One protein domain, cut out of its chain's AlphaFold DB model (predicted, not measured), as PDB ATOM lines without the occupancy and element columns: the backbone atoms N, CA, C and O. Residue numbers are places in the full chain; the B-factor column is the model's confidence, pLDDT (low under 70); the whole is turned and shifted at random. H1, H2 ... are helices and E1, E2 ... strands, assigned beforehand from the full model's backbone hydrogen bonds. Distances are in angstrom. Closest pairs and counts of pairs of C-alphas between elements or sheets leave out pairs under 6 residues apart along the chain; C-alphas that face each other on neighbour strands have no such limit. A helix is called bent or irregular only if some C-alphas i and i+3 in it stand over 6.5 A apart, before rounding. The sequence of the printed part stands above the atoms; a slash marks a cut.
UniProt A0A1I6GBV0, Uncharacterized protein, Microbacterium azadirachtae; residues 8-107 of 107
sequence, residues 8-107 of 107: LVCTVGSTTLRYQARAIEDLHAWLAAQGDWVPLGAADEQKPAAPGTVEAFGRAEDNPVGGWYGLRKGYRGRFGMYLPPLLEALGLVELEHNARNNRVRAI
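This is residues 8 to 107 of the 107 residues of an uncharacterized protein of Microbacterium azadirachtae (UniProt A0A1I6GBV0). A small mixed domain has helix H3 between two separate hairpins of strands, E1 with E2 on one side and E3 with E4 on the other, while H1 packs crosswise on H3 and the short helix H2 sits at the beginning of H3. Two long stretches with no named element, residues 35 to 53 and 58 to 78, make much of the rest. The printed part has 100 residues with three named helices and four named strands, in the order E1, E2, H1, H2, H3, E3, E4; both two-stranded sheets are antiparallel, and under half of the residues, 45, are in named elements. The whole is compact, with a radius of gyration of the C-alphas of 12.3 A and spans of 31 by 31 by 24 A.

E1, residues 8 to 12, begins at C-alpha 8, (33.851, 28.701, 38.231), and is 13.4 A long. E2, residues 15 to 20, is 17.1 A long. H1, residues 23 to 34, is 16.2 A long and begins at C-alpha 23, (39.928, 23.895, 35.285). H2 is residues 54 to 57, 5.1 A. H3, residues 79 to 89, is 15.7 A long; it is irregular, but only just, with C-alphas 81 and 84 6.52 A apart. E3 is residues 93 to 95, 6.3 A, and E4 is residues 103 to 106, 10.7 A, ending at C-alpha 106, (38.110, 14.540, 25.092).

E1 and E2 form a hairpin, antiparallel at 162 degrees, with N 10 and O 17 within hydrogen-bond range at 2.9 A. E2 and H3 are near each other; the closest C-alphas of E1 and H3, Cys 10 and Tyr 82, are 7.7 A apart. H1 touches H3 with residues 23 to 28 alone, about perpendicular at 89 degrees, the closest C-alphas being Ile 24 and Leu 87, 6.7 A. H2 touches H3, closest at the C-alphas of Glu 55 and Gly 80, 4.3 A. H1 and H2 are close but not clearly touching, 7.9 A between the C-alphas of Leu 27 and Phe 57. E3 and E4 form a second hairpin, antiparallel at 164 degrees, with N 94 and O 105 2.9 A apart. The closest C-alphas of H3 and E3 are Leu 87 and Val 93, 5.8 A; those of H1 and E4 are Ala 32 and Ala 106, 5.1 A. Residues 38 to 39 pair antiparallel with residues 103 to 104 of E4. E1 and E3 are apart. Every O i to N i+4 pair is within hydrogen-bond range in H1, and 4 of 7 in H3; H2 is too short for such a pair.

The two C-alphas farthest apart, Ser 14 and Gly 35, are 36.2 A from each other. The links H1 to H2 and H2 to H3 are long, with 19 and 21 residues. The printed part has no cut, and residue 107 is the chain's last. The mean pLDDT of the printed part is 96.2, and no printed residue is under 70.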
ATOM      1  N   LEU A   8      35.045  29.419  38.635       96.06
ATOM      2  CA  LEU A   8      33.851  28.701  38.231       96.06
ATOM      3  C   LEU A   8      33.012  28.391  39.474       96.06
ATOM      4  O   LEU A   8      33.485  27.752  40.417       96.06
ATOM      5  N   VAL A   9      31.742  28.788  39.444       96.50
ATOM      6  CA  VAL A   9      30.788  28.537  40.527       96.50
ATOM      7  C   VAL A   9      29.772  27.495  40.076       96.50
ATOM      8  O   VAL A   9      29.061  27.698  39.096       96.50
ATOM      9  N   CYS A  10      29.679  26.387  40.811       93.75
ATOM     10  CA  CYS A  10      28.688  25.341  40.577       93.75
ATOM     11  C   CYS A  10      27.727  25.267  41.767       93.75
ATOM     12  O   CYS A  10      28.164  25.082  42.903       93.75
ATOM     13  N   THR A  11      26.424  25.403  41.519       93.69
ATOM     14  CA  THR A  11      25.402  25.392  42.573       93.69
ATOM     15  C   THR A  11      24.412  24.257  42.348       93.69
ATOM     16  O   THR A  11      23.799  24.168  41.288       93.69
ATOM     17  N   VAL A  12      24.227  23.416  43.368       89.12
ATOM     18  CA  VAL A  12      23.229  22.340  43.404       89.12
ATOM     19  C   VAL A  12      22.435  22.444  44.701       89.12
ATOM     20  O   VAL A  12      22.958  22.218  45.796       89.12
ATOM     21  N   GLY A  13      21.159  22.818  44.583       93.06
ATOM     22  CA  GLY A  13      20.326  23.152  45.738       93.06
ATOM     23  C   GLY A  13      20.954  24.280  46.565       93.06
ATOM     24  O   GLY A  13      21.302  25.326  46.030       93.06
ATOM     25  N   SER A  14      21.137  24.051  47.868       93.56
ATOM     26  CA  SER A  14      21.817  24.985  48.782       93.56
ATOM     27  C   SER A  14      23.346  24.858  48.778       93.56
ATOM     28  O   SER A  14      24.032  25.589  49.494       93.56
ATOM     29  N   THR A  15      23.899  23.914  48.014       92.06
ATOM     30  CA  THR A  15      25.339  23.659  47.990       92.06
ATOM     31  C   THR A  15      25.998  24.429  46.859       92.06
ATOM     32  O   THR A  15      25.665  24.225  45.697       92.06
ATOM     33  N   THR A  16      26.998  25.245  47.193       94.44
ATOM     34  CA  THR A  16      27.864  25.916  46.217       94.44
ATOM     35  C   THR A  16      29.286  25.365  46.292       94.44
ATOM     36  O   THR A  16      29.912  25.356  47.360       94.44
ATOM     37  N   LEU A  17      29.793  24.922  45.146       94.50
ATOM     38  CA  LEU A  17      31.175  24.534  44.892       94.50
ATOM     39  C   LEU A  17      31.859  25.639  44.081       94.50
ATOM     40  O   LEU A  17      31.216  26.354  43.312       94.50
ATOM     41  N   ARG A  18      33.167  25.786  44.281       97.06
ATOM     42  CA  ARG A  18      33.998  26.781  43.600       97.06
ATOM     43  C   ARG A  18      35.254  26.107  43.086       97.06
ATOM     44  O   ARG A  18      35.893  25.373  43.845       97.06
ATOM     45  N   TYR A  19      35.595  26.380  41.838       97.25
ATOM     46  CA  TYR A  19      36.800  25.892  41.182       97.25
ATOM     47  C   TYR A  19      37.535  27.058  40.531       97.25
ATOM     48  O   TYR A  19      36.907  28.054  40.181       97.25
ATOM     49  N   GLN A  20      38.839  26.938  40.313       97.69
ATOM     50  CA  GLN A  20      39.532  27.860  39.410       97.69
ATOM     51  C   GLN A  20      38.943  27.713  37.998       97.69
ATOM     52  O   GLN A  20      38.823  26.590  37.505       97.69
ATOM     53  N   ALA A  21      38.584  28.812  37.329       97.12
ATOM     54  CA  ALA A  21      37.909  28.772  36.026       97.12
ATOM     55  C   ALA A  21      38.732  28.049  34.945       97.12
ATOM     56  O   ALA A  21      38.179  27.364  34.083       97.12
ATOM     57  N   ARG A  22      40.064  28.124  35.052       97.44
ATOM     58  CA  ARG A  22      41.015  27.412  34.188       97.44
ATOM     59  C   ARG A  22      40.895  25.890  34.200       97.44
ATOM     60  O   ARG A  22      41.376  25.246  33.274       97.44
ATOM     61  N   ALA A  23      40.206  25.324  35.193       97.62
ATOM     62  CA  ALA A  23      39.928  23.895  35.285       97.62
ATOM     63  C   ALA A  23      39.307  23.316  34.008       97.62
ATOM     64  O   ALA A  23      39.556  22.157  33.697       97.62
ATOM     65  N   ILE A  24      38.508  24.102  33.277       97.75
ATOM     66  CA  ILE A  24      37.873  23.657  32.030       97.75
ATOM     67  C   ILE A  24      38.936  23.361  30.966       97.75
ATOM     68  O   ILE A  24      38.962  22.272  30.398       97.75
ATOM     69  N   GLU A  25      39.822  24.327  30.722       97.50
ATOM     70  CA  GLU A  25      40.863  24.239  29.695       97.50
ATOM     71  C   GLU A  25      41.919  23.196  30.074       97.50
ATOM     72  O   GLU A  25      42.273  22.352  29.252       97.50
ATOM     73  N   ASP A  26      42.368  23.205  31.332       98.19
ATOM     74  CA  ASP A  26      43.394  22.279  31.806       98.19
ATOM     75  C   ASP A  26      42.899  20.823  31.807       98.19
ATOM     76  O   ASP A  26      43.625  19.930  31.369       98.19
ATOM     77  N   LEU A  27      41.665  20.566  32.269       98.50
ATOM     78  CA  LEU A  27      41.103  19.213  32.263       98.50
ATOM     79  C   LEU A  27      40.937  18.703  30.834       98.50
ATOM     80  O   LEU A  27      41.303  17.566  30.549       98.50
ATOM     81  N   HIS A  28      40.407  19.534  29.936       98.50
ATOM     82  CA  HIS A  28      40.242  19.146  28.542       98.50
ATOM     83  C   HIS A  28      41.590  18.812  27.887       98.50
ATOM     84  O   HIS A  28      41.732  17.753  27.278       98.50
ATOM     85  N   ALA A  29      42.603  19.665  28.074       98.44
ATOM     86  CA  ALA A  29      43.943  19.429  27.541       98.44
ATOM     87  C   ALA A  29      44.563  18.139  28.098       98.44
ATOM     88  O   ALA A  29      45.161  17.357  27.357       98.44
ATOM     89  N   TRP A  30      44.386  17.886  29.396       98.56
ATOM     90  CA  TRP A  30      44.868  16.666  30.030       98.56
ATOM     91  C   TRP A  30      44.159  15.411  29.504       98.56
ATOM     92  O   TRP A  30      44.832  14.424  29.213       98.56
ATOM     93  N   LEU A  31      42.832  15.450  29.321       98.69
ATOM     94  CA  LEU A  31      42.054  14.351  28.736       98.69
ATOM     95  C   LEU A  31      42.467  14.068  27.286       98.69
ATOM     96  O   LEU A  31      42.643  12.907  26.921       98.69
ATOM     97  N   ALA A  32      42.684  15.110  26.480       98.38
ATOM     98  CA  ALA A  32      43.171  14.966  25.110       98.38
ATOM     99  C   ALA A  32      44.551  14.290  25.063       98.38
ATOM    100  O   ALA A  32      44.801  13.453  24.199       98.38
ATOM    101  N   ALA A  33      45.424  14.592  26.030       98.19
ATOM    102  CA  ALA A  33      46.720  13.932  26.165       98.19
ATOM    103  C   ALA A  33      46.618  12.459  26.607       98.19
ATOM    104  O   ALA A  33      47.510  11.679  26.281       98.19
ATOM    105  N   GLN A  34      45.556  12.064  27.324       97.69
ATOM    106  CA  GLN A  34      45.321  10.650  27.644       97.69
ATOM    107  C   GLN A  34      44.914   9.847  26.403       97.69
ATOM    108  O   GLN A  34      45.278   8.680  26.286       97.69
ATOM    109  N   GLY A  35      44.160  10.460  25.483       95.62
ATOM    110  CA  GLY A  35      43.742   9.838  24.222       95.62
ATOM    111  C   GLY A  35      42.758   8.667  24.363       95.62
ATOM    112  O   GLY A  35      42.458   8.009  23.369       95.62
ATOM    113  N   ASP A  36      42.254   8.398  25.569       97.69
ATOM    114  CA  ASP A  36      41.302   7.324  25.866       97.69
ATOM    115  C   ASP A  36      40.378   7.717  27.037       97.69
ATOM    116  O   ASP A  36      40.509   8.782  27.645       97.69
ATOM    117  N   TRP A  37      39.416   6.853  27.348       98.50
ATOM    118  CA  TRP A  37      38.472   6.989  28.448       98.50
ATOM    119  C   TRP A  37      39.150   6.971  29.818       98.50
ATOM    120  O   TRP A  37      39.751   5.979  30.232       98.50
ATOM    121  N   VAL A  38      38.929   8.034  30.585       98.69
ATOM    122  CA  VAL A  38      39.434   8.201  31.948       98.69
ATOM    123  C   VAL A  38      38.299   8.025  32.962       98.69
ATOM    124  O   VAL A  38      37.265   8.684  32.834       98.69
ATOM    125  N   PRO A  39      38.453   7.198  34.011       98.44
ATOM    126  CA  PRO A  39      37.459   7.110  35.079       98.44
ATOM    127  C   PRO A  39      37.315   8.426  35.846       98.44
ATOM    128  O   PRO A  39      38.304   9.082  36.174       98.44
ATOM    129  N   LEU A  40      36.079   8.790  36.195       98.12
ATOM    130  CA  LEU A  40      35.823  10.061  36.882       98.12
ATOM    131  C   LEU A  40      36.490  10.119  38.263       98.12
ATOM    132  O   LEU A  40      37.191  11.070  38.596       98.12
ATOM    133  N   GLY A  41      36.294   9.072  39.066       95.25
ATOM    134  CA  GLY A  41      36.611   9.109  40.492       95.25
ATOM    135  C   GLY A  41      35.624   9.983  41.280       95.25
ATOM    136  O   GLY A  41      35.090  10.972  40.791       95.25
ATOM    137  N   ALA A  42      35.352   9.586  42.522       89.19
ATOM    138  CA  ALA A  42      34.399  10.268  43.405       89.19
ATOM    139  C   ALA A  42      34.870  10.229  44.868       89.19
ATOM    140  O   ALA A  42      34.085  10.039  45.799       89.19
ATOM    141  N   ALA A  43      36.186  10.298  45.068       89.88
ATOM    142  CA  ALA A  43      36.776  10.184  46.390       89.88
ATOM    143  C   ALA A  43      36.511  11.450  47.214       89.88
ATOM    144  O   ALA A  43      36.767  12.559  46.755       89.88
ATOM    145  N   ASP A  44      36.064  11.259  48.456       89.88
ATOM    146  CA  ASP A  44      35.959  12.337  49.440       89.88
ATOM    147  C   ASP A  44      37.298  13.084  49.598       89.88
ATOM    148  O   ASP A  44      38.372  12.507  49.402       89.88
ATOM    149  N   GLU A  45      37.259  14.367  49.965       92.75
ATOM    150  CA  GLU A  45      38.474  15.183  50.087       92.75
ATOM    151  C   GLU A  45      39.448  14.689  51.165       92.75
ATOM    152  O   GLU A  45      40.636  14.991  51.091       92.75
ATOM    153  N   GLN A  46      38.959  13.937  52.155       93.50
ATOM    154  CA  GLN A  46      39.772  13.370  53.233       93.50
ATOM    155  C   GLN A  46      40.395  12.021  52.855       93.50
ATOM    156  O   GLN A  46      41.182  11.467  53.621       93.50
ATOM    157  N   LYS A  47      40.031  11.460  51.697       93.81
ATOM    158  CA  LYS A  47      40.516  10.162  51.222       93.81
ATOM    159  C   LYS A  47      41.403  10.344  49.992       93.81
ATOM    160  O   LYS A  47      41.122  11.224  49.178       93.81
ATOM    161  N   PRO A  48      42.431   9.499  49.798       94.06
ATOM    162  CA  PRO A  48      43.235   9.523  48.579       94.06
ATOM    163  C   PRO A  48      42.381   9.199  47.349       94.06
ATOM    164  O   PRO A  48      41.383   8.482  47.439       94.06
ATOM    165  N   ALA A  49      42.743   9.761  46.191       96.25
ATOM    166  CA  ALA A  49      42.021   9.489  44.943       96.25
ATOM    167  C   ALA A  49      42.608   8.236  44.339       96.25
ATOM    168  O   ALA A  49      43.809   8.002  44.460       96.25
ATOM    169  N   ALA A  50      41.768   7.469  43.653       96.50
ATOM    170  CA  ALA A  50      42.275   6.418  42.794       96.50
ATOM    171  C   ALA A  50      43.190   7.061  41.730       96.50
ATOM    172  O   ALA A  50      42.741   7.993  41.053       96.50
ATOM    173  N   PRO A  51      44.452   6.620  41.599       96.75
ATOM    174  CA  PRO A  51      45.355   7.126  40.571       96.75
ATOM    175  C   PRO A  51      44.757   6.971  39.169       96.75
ATOM    176  O   PRO A  51      43.990   6.042  38.920       96.75
ATOM    177  N   GLY A  52      45.104   7.885  38.261       97.00
ATOM    178  CA  GLY A  52      44.613   7.855  36.879       97.00
ATOM    179  C   GLY A  52      43.139   8.239  36.712       97.00
ATOM    180  O   GLY A  52      42.550   7.930  35.684       97.00
ATOM    181  N   THR A  53      42.526   8.887  37.708       98.44
ATOM    182  CA  THR A  53      41.145   9.393  37.614       98.44
ATOM    183  C   THR A  53      41.094  10.907  37.455       98.44
ATOM    184  O   THR A  53      42.032  11.611  37.834       98.44
ATOM    185  N   VAL A  54      39.971  11.427  36.956       98.44
ATOM    186  CA  VAL A  54      39.728  12.878  36.867       98.44
ATOM    187  C   VAL A  54      39.805  13.538  38.246       98.44
ATOM    188  O   VAL A  54      40.388  14.610  38.397       98.44
ATOM    189  N   GLU A  55      39.272  12.888  39.281       98.06
ATOM    190  CA  GLU A  55      39.385  13.363  40.662       98.06
ATOM    191  C   GLU A  55      40.842  13.401  41.137       98.06
ATOM    192  O   GLU A  55      41.206  14.322  41.861       98.06
ATOM    193  N   ALA A  56      41.688  12.442  40.735       98.19
ATOM    194  CA  ALA A  56      43.117  12.494  41.044       98.19
ATOM    195  C   ALA A  56      43.786  13.698  40.379       98.19
ATOM    196  O   ALA A  56      44.452  14.460  41.073       98.19
ATOM    197  N   PHE A  57      43.547  13.914  39.082       98.38
ATOM    198  CA  PHE A  57      44.052  15.083  38.358       98.38
ATOM    199  C   PHE A  57      43.635  16.400  39.031       98.38
ATOM    200  O   PHE A  57      44.466  17.277  39.258       98.38
ATOM    201  N   GLY A  58      42.365  16.512  39.437       97.50
ATOM    202  CA  GLY A  58      41.786  17.719  40.036       97.50
ATOM    203  C   GLY A  58      42.430  18.194  41.348       97.50
ATOM    204  O   GLY A  58      42.157  19.311  41.804       97.50
ATOM    205  N   ARG A  59      43.263  17.352  41.968       96.88
ATOM    206  CA  ARG A  59      43.918  17.617  43.256       96.88
ATOM    207  C   ARG A  59      45.391  17.233  43.320       96.88
ATOM    208  O   ARG A  59      45.952  17.219  44.415       96.88
ATOM    209  N   ALA A  60      45.990  16.876  42.190       96.94
ATOM    210  CA  ALA A  60      47.376  16.446  42.142       96.94
ATOM    211  C   ALA A  60      48.335  17.630  42.336       96.94
ATOM    212  O   ALA A  60      48.086  18.727  41.841       96.94
ATOM    213  N   GLU A  61      49.438  17.412  43.052       96.88
ATOM    214  CA  GLU A  61      50.465  18.440  43.286       96.88
ATOM    215  C   GLU A  61      51.264  18.775  42.018       96.88
ATOM    216  O   GLU A  61      51.887  19.828  41.941       96.88
ATOM    217  N   ASP A  62      51.233  17.897  41.017       96.06
ATOM    218  CA  ASP A  62      51.920  18.026  39.731       96.06
ATOM    219  C   ASP A  62      51.001  18.490  38.588       96.06
ATOM    220  O   ASP A  62      51.427  18.561  37.434       96.06
ATOM    221  N   ASN A  63      49.742  18.835  38.883       97.50
ATOM    222  CA  ASN A  63      48.856  19.431  37.889       97.50
ATOM    223  C   ASN A  63      49.235  20.907  37.609       97.50
ATOM    224  O   ASN A  63      50.015  21.507  38.353       97.50
ATOM    225  N   PRO A  64      48.669  21.543  36.566       97.25
ATOM    226  CA  PRO A  64      49.025  22.912  36.175       97.25
ATOM    227  C   PRO A  64      48.854  24.003  37.245       97.25
ATOM    228  O   PRO A  64      49.364  25.110  37.057       97.25
ATOM    229  N   VAL A  65      48.123  23.734  38.333       96.25
ATOM    230  CA  VAL A  65      47.900  24.677  39.442       96.25
ATOM    231  C   VAL A  65      48.629  24.279  40.727       96.25
ATOM    232  O   VAL A  65      48.492  24.968  41.737       96.25
ATOM    233  N   GLY A  66      49.406  23.193  40.704       96.38
ATOM    234  CA  GLY A  66      50.192  22.730  41.845       96.38
ATOM    235  C   GLY A  66      49.348  22.232  43.021       96.38
ATOM    236  O   GLY A  66      49.736  22.415  44.175       96.38
ATOM    237  N   GLY A  67      48.160  21.671  42.766       96.00
ATOM    238  CA  GLY A  67      47.290  21.165  43.826       96.00
ATOM    239  C   GLY A  67      45.806  21.195  43.480       96.00
ATOM    240  O   GLY A  67      45.355  20.662  42.475       96.00
ATOM    241  N   TRP A  68      44.987  21.771  44.356       97.25
ATOM    242  CA  TRP A  68      43.533  21.688  44.219       97.25
ATOM    243  C   TRP A  68      42.980  22.746  43.264       97.25
ATOM    244  O   TRP A  68      43.109  23.947  43.506       97.25
ATOM    245  N   TYR A  69      42.233  22.304  42.253       97.50
ATOM    246  CA  TYR A  69      41.353  23.204  41.504       97.50
ATOM    247  C   TYR A  69      40.157  23.661  42.341       97.50
ATOM    248  O   TYR A  69      39.663  24.770  42.152       97.50
ATOM    249  N   GLY A  70      39.669  22.812  43.251       96.75
ATOM    250  CA  GLY A  70      38.573  23.139  44.161       96.75
ATOM    251  C   GLY A  70      39.004  24.119  45.254       96.75
ATOM    252  O   GLY A  70      39.924  23.844  46.022       96.75
ATOM    253  N   LEU A  71      38.289  25.238  45.368       96.38
ATOM    254  CA  LEU A  71      38.647  26.366  46.237       96.38
ATOM    255  C   LEU A  71      37.998  26.291  47.625       96.38
ATOM    256  O   LEU A  71      38.480  26.882  48.591       96.38
ATOM    257  N   ARG A  72      36.892  25.551  47.756       94.06
ATOM    258  CA  ARG A  72      36.119  25.476  49.001       94.06
ATOM    259  C   ARG A  72      36.458  24.216  49.797       94.06
ATOM    260  O   ARG A  72      36.087  23.112  49.403       94.06
ATOM    261  N   LYS A  73      37.091  24.380  50.963       92.88
ATOM    262  CA  LYS A  73      37.304  23.289  51.935       92.88
ATOM    263  C   LYS A  73      35.967  22.628  52.317       92.88
ATOM    264  O   LYS A  73      34.963  23.323  52.480       92.88
ATOM    265  N   GLY A  74      35.945  21.305  52.427       91.62
ATOM    266  CA  GLY A  74      34.738  20.490  52.595       91.62
ATOM    267  C   GLY A  74      34.050  20.106  51.277       91.62
ATOM    268  O   GLY A  74      33.193  19.224  51.278       91.62
ATOM    269  N   TYR A  75      34.394  20.755  50.158       90.44
ATOM    270  CA  TYR A  75      33.751  20.554  48.849       90.44
ATOM    271  C   TYR A  75      34.732  20.438  47.679       90.44
ATOM    272  O   TYR A  75      34.304  20.207  46.550       90.44
ATOM    273  N   ARG A  76      36.037  20.583  47.920       93.12
ATOM    274  CA  ARG A  76      37.061  20.567  46.864       93.12
ATOM    275  C   ARG A  76      37.306  19.167  46.290       93.12
ATOM    276  O   ARG A  76      37.730  19.069  45.147       93.12
ATOM    277  N   GLY A  77      36.974  18.109  47.041       87.06
ATOM    278  CA  GLY A  77      37.030  16.698  46.620       87.06
ATOM    279  C   GLY A  77      35.783  16.213  45.890       87.06
ATOM    280  O   GLY A  77      35.130  15.271  46.334       87.06
ATOM    281  N   ARG A  78      35.378  16.943  44.852       92.81
ATOM    282  CA  ARG A  78      34.242  16.603  43.976       92.81
ATOM    283  C   ARG A  78      34.521  17.024  42.533       92.81
ATOM    284  O   ARG A  78      33.604  17.246  41.753       92.81
ATOM    285  N   PHE A  79      35.786  17.214  42.189       96.31
ATOM    286  CA  PHE A  79      36.198  17.693  40.878       96.31
ATOM    287  C   PHE A  79      35.739  16.736  39.764       96.31
ATOM    288  O   PHE A  79      35.083  17.164  38.815       96.31
ATOM    289  N   GLY A  80      35.966  15.430  39.941       96.25
ATOM    290  CA  GLY A  80      35.582  14.382  38.992       96.25
ATOM    291  C   GLY A  80      34.073  14.213  38.808       96.25
ATOM    292  O   GLY A  80      33.644  13.644  37.814       96.25
ATOM    293  N   MET A  81      33.251  14.752  39.711       94.00
ATOM    294  CA  MET A  81      31.791  14.666  39.607       94.00
ATOM    295  C   MET A  81      31.149  15.891  38.953       94.00
ATOM    296  O   MET A  81      30.072  15.765  38.380       94.00
ATOM    297  N   TYR A  82      31.775  17.068  39.052       94.62
ATOM    298  CA  TYR A  82      31.154  18.328  38.627       94.62
ATOM    299  C   TYR A  82      31.771  18.937  37.370       94.62
ATOM    300  O   TYR A  82      31.043  19.585  36.620       94.62
ATOM    301  N   LEU A  83      33.069  18.740  37.101       96.94
ATOM    302  CA  LEU A  83      33.649  19.246  35.854       96.94
ATOM    303  C   LEU A  83      33.235  18.429  34.625       96.94
ATOM    304  O   LEU A  83      32.857  19.056  33.641       96.94
ATOM    305  N   PRO A  84      33.242  17.082  34.628       97.69
ATOM    306  CA  PRO A  84      32.942  16.328  33.408       97.69
ATOM    307  C   PRO A  84      31.568  16.637  32.785       97.69
ATOM    308  O   PRO A  84      31.542  16.901  31.585       97.69
ATOM    309  N   PRO A  85      30.455  16.734  33.544       96.94
ATOM    310  CA  PRO A  85      29.167  17.143  32.969       96.94
ATOM    311  C   PRO A  85      29.170  18.572  32.408       96.94
ATOM    312  O   PRO A  85      28.473  18.863  31.439       96.94
ATOM    313  N   LEU A  86      29.959  19.482  32.994       97.00
ATOM    314  CA  LEU A  86      30.121  20.830  32.450       97.00
ATOM    315  C   LEU A  86      30.870  20.796  31.113       97.00
ATOM    316  O   LEU A  86      30.436  21.446  30.167       97.00
ATOM    317  N   LEU A  87      31.976  20.054  31.023       98.38
ATOM    318  CA  LEU A  87      32.727  19.925  29.772       98.38
ATOM    319  C   LEU A  87      31.866  19.275  28.680       98.38
ATOM    320  O   LEU A  87      31.959  19.680  27.523       98.38
ATOM    321  N   GLU A  88      31.012  18.312  29.039       98.50
ATOM    322  CA  GLU A  88      30.073  17.685  28.103       98.50
ATOM    323  C   GLU A  88      29.074  18.720  27.570       98.50
ATOM    324  O   GLU A  88      28.901  18.851  26.360       98.50
ATOM    325  N   ALA A  89      28.479  19.530  28.452       97.88
ATOM    326  CA  ALA A  89      27.561  20.600  28.056       97.88
ATOM    327  C   ALA A  89      28.223  21.680  27.180       97.88
ATOM    328  O   ALA A  89      27.548  22.332  26.384       97.88
ATOM    329  N   LEU A  90      29.539  21.867  27.314       97.44
ATOM    330  CA  LEU A  90      30.346  22.750  26.468       97.44
ATOM    331  C   LEU A  90      30.782  22.096  25.144       97.44
ATOM    332  O   LEU A  90      31.399  22.770  24.321       97.44
ATOM    333  N   GLY A  91      30.478  20.812  24.927       98.25
ATOM    334  CA  GLY A  91      30.857  20.068  23.723       98.25
ATOM    335  C   GLY A  91      32.346  19.724  23.644       98.25
ATOM    336  O   GLY A  91      32.871  19.571  22.546       98.25
ATOM    337  N   LEU A  92      33.034  19.644  24.788       98.44
ATOM    338  CA  LEU A  92      34.479  19.393  24.869       98.44
ATOM    339  C   LEU A  92      34.825  17.922  25.138       98.44
ATOM    340  O   LEU A  92      35.954  17.497  24.920       98.44
ATOM    341  N   VAL A  93      33.889  17.145  25.677       98.75
ATOM    342  CA  VAL A  93      34.126  15.747  26.064       98.75
ATOM    343  C   VAL A  93      32.920  14.880  25.742       98.75
ATOM    344  O   VAL A  93      31.786  15.356  25.734       98.75
ATOM    345  N   GLU A  94      33.171  13.588  25.566       98.62
ATOM    346  CA  GLU A  94      32.155  12.546  25.680       98.62
ATOM    347  C   GLU A  94      32.154  12.003  27.113       98.62
ATOM    348  O   GLU A  94      33.213  11.693  27.670       98.62
ATOM    349  N   LEU A  95      30.966  11.864  27.706       98.62
ATOM    350  CA  LEU A  95      30.776  11.366  29.065       98.62
ATOM    351  C   LEU A  95      29.868  10.132  29.063       98.62
ATOM    352  O   LEU A  95      28.826  10.093  28.412       98.62
ATOM    353  N   GLU A  96      30.249   9.107  29.819       98.44
ATOM    354  CA  GLU A  96      29.381   7.950  30.033       98.44
ATOM    355  C   GLU A  96      28.259   8.260  31.037       98.44
ATOM    356  O   GLU A  96      28.501   8.812  32.111       98.44
ATOM    357  N   HIS A  97      27.045   7.790  30.737       97.19
ATOM    358  CA  HIS A  97      25.847   7.951  31.576       97.19
ATOM    359  C   HIS A  97      25.346   6.607  32.128       97.19
ATOM    360  O   HIS A  97      24.165   6.270  32.033       97.19
ATOM    361  N   ASN A  98      26.250   5.802  32.691       96.38
ATOM    362  CA  ASN A  98      25.895   4.550  33.359       96.38
ATOM    363  C   ASN A  98      25.491   4.796  34.823       96.38
ATOM    364  O   ASN A  98      25.714   5.863  35.398       96.38
ATOM    365  N   ALA A  99      24.948   3.761  35.472       94.25
ATOM    366  CA  ALA A  99      24.579   3.818  36.888       94.25
ATOM    367  C   ALA A  99      25.781   4.031  37.835       94.25
ATOM    368  O   ALA A  99      25.605   4.489  38.962       94.25
ATOM    369  N   ARG A 100      26.996   3.649  37.416       92.94
ATOM    370  CA  ARG A 100      28.245   3.786  38.183       92.94
ATOM    371  C   ARG A 100      29.464   3.609  37.281       92.94
ATOM    372  O   ARG A 100      29.350   3.021  36.211       92.94
ATOM    373  N   ASN A 101      30.631   4.003  37.794       94.38
ATOM    374  CA  ASN A 101      31.940   3.836  37.146       94.38
ATOM    375  C   ASN A 101      32.031   4.510  35.772       94.38
ATOM    376  O   ASN A 101      32.686   3.989  34.874       94.38
ATOM    377  N   ASN A 102      31.374   5.661  35.633       97.56
ATOM    378  CA  ASN A 102      31.428   6.451  34.413       97.56
ATOM    379  C   ASN A 102      32.860   6.899  34.125       97.56
ATOM    380  O   ASN A 102      33.698   7.056  35.028       97.56
ATOM    381  N   ARG A 103      33.116   7.107  32.844       98.56
ATOM    382  CA  ARG A 103      34.366   7.610  32.301       98.56
ATOM    383  C   ARG A 103      34.089   8.796  31.391       98.56
ATOM    384  O   ARG A 103      32.960   9.001  30.952       98.56
ATOM    385  N   VAL A 104      35.132   9.562  31.117       98.81
ATOM    386  CA  VAL A 104      35.106  10.725  30.230       98.81
ATOM    387  C   VAL A 104      36.309  10.684  29.293       98.81
ATOM    388  O   VAL A 104      37.374  10.211  29.690       98.81
ATOM    389  N   ARG A 105      36.160  11.184  28.068       98.69
ATOM    390  CA  ARG A 105      37.271  11.411  27.128       98.69
ATOM    391  C   ARG A 105      37.086  12.729  26.382       98.69
ATOM    392  O   ARG A 105      35.953  13.169  26.217       98.69
ATOM    393  N   ALA A 106      38.176  13.343  25.936       98.50
ATOM    394  CA  ALA A 106      38.110  14.540  25.092       98.50
ATOM    395  C   ALA A 106      37.559  14.227  23.688       98.50
ATOM    396  O   ALA A 106      37.693  13.090  23.224       98.50
ATOM    397  N   ILE A 107      36.953  15.241  23.056       95.81
ATOM    398  CA  ILE A 107      36.509  15.239  21.648       95.81
ATOM    399  C   ILE A 107      37.601  15.827  20.750       95.81
ATOM    400  O   ILE A 107      38.206  16.850  21.143       95.81
TER     401      ILE A 107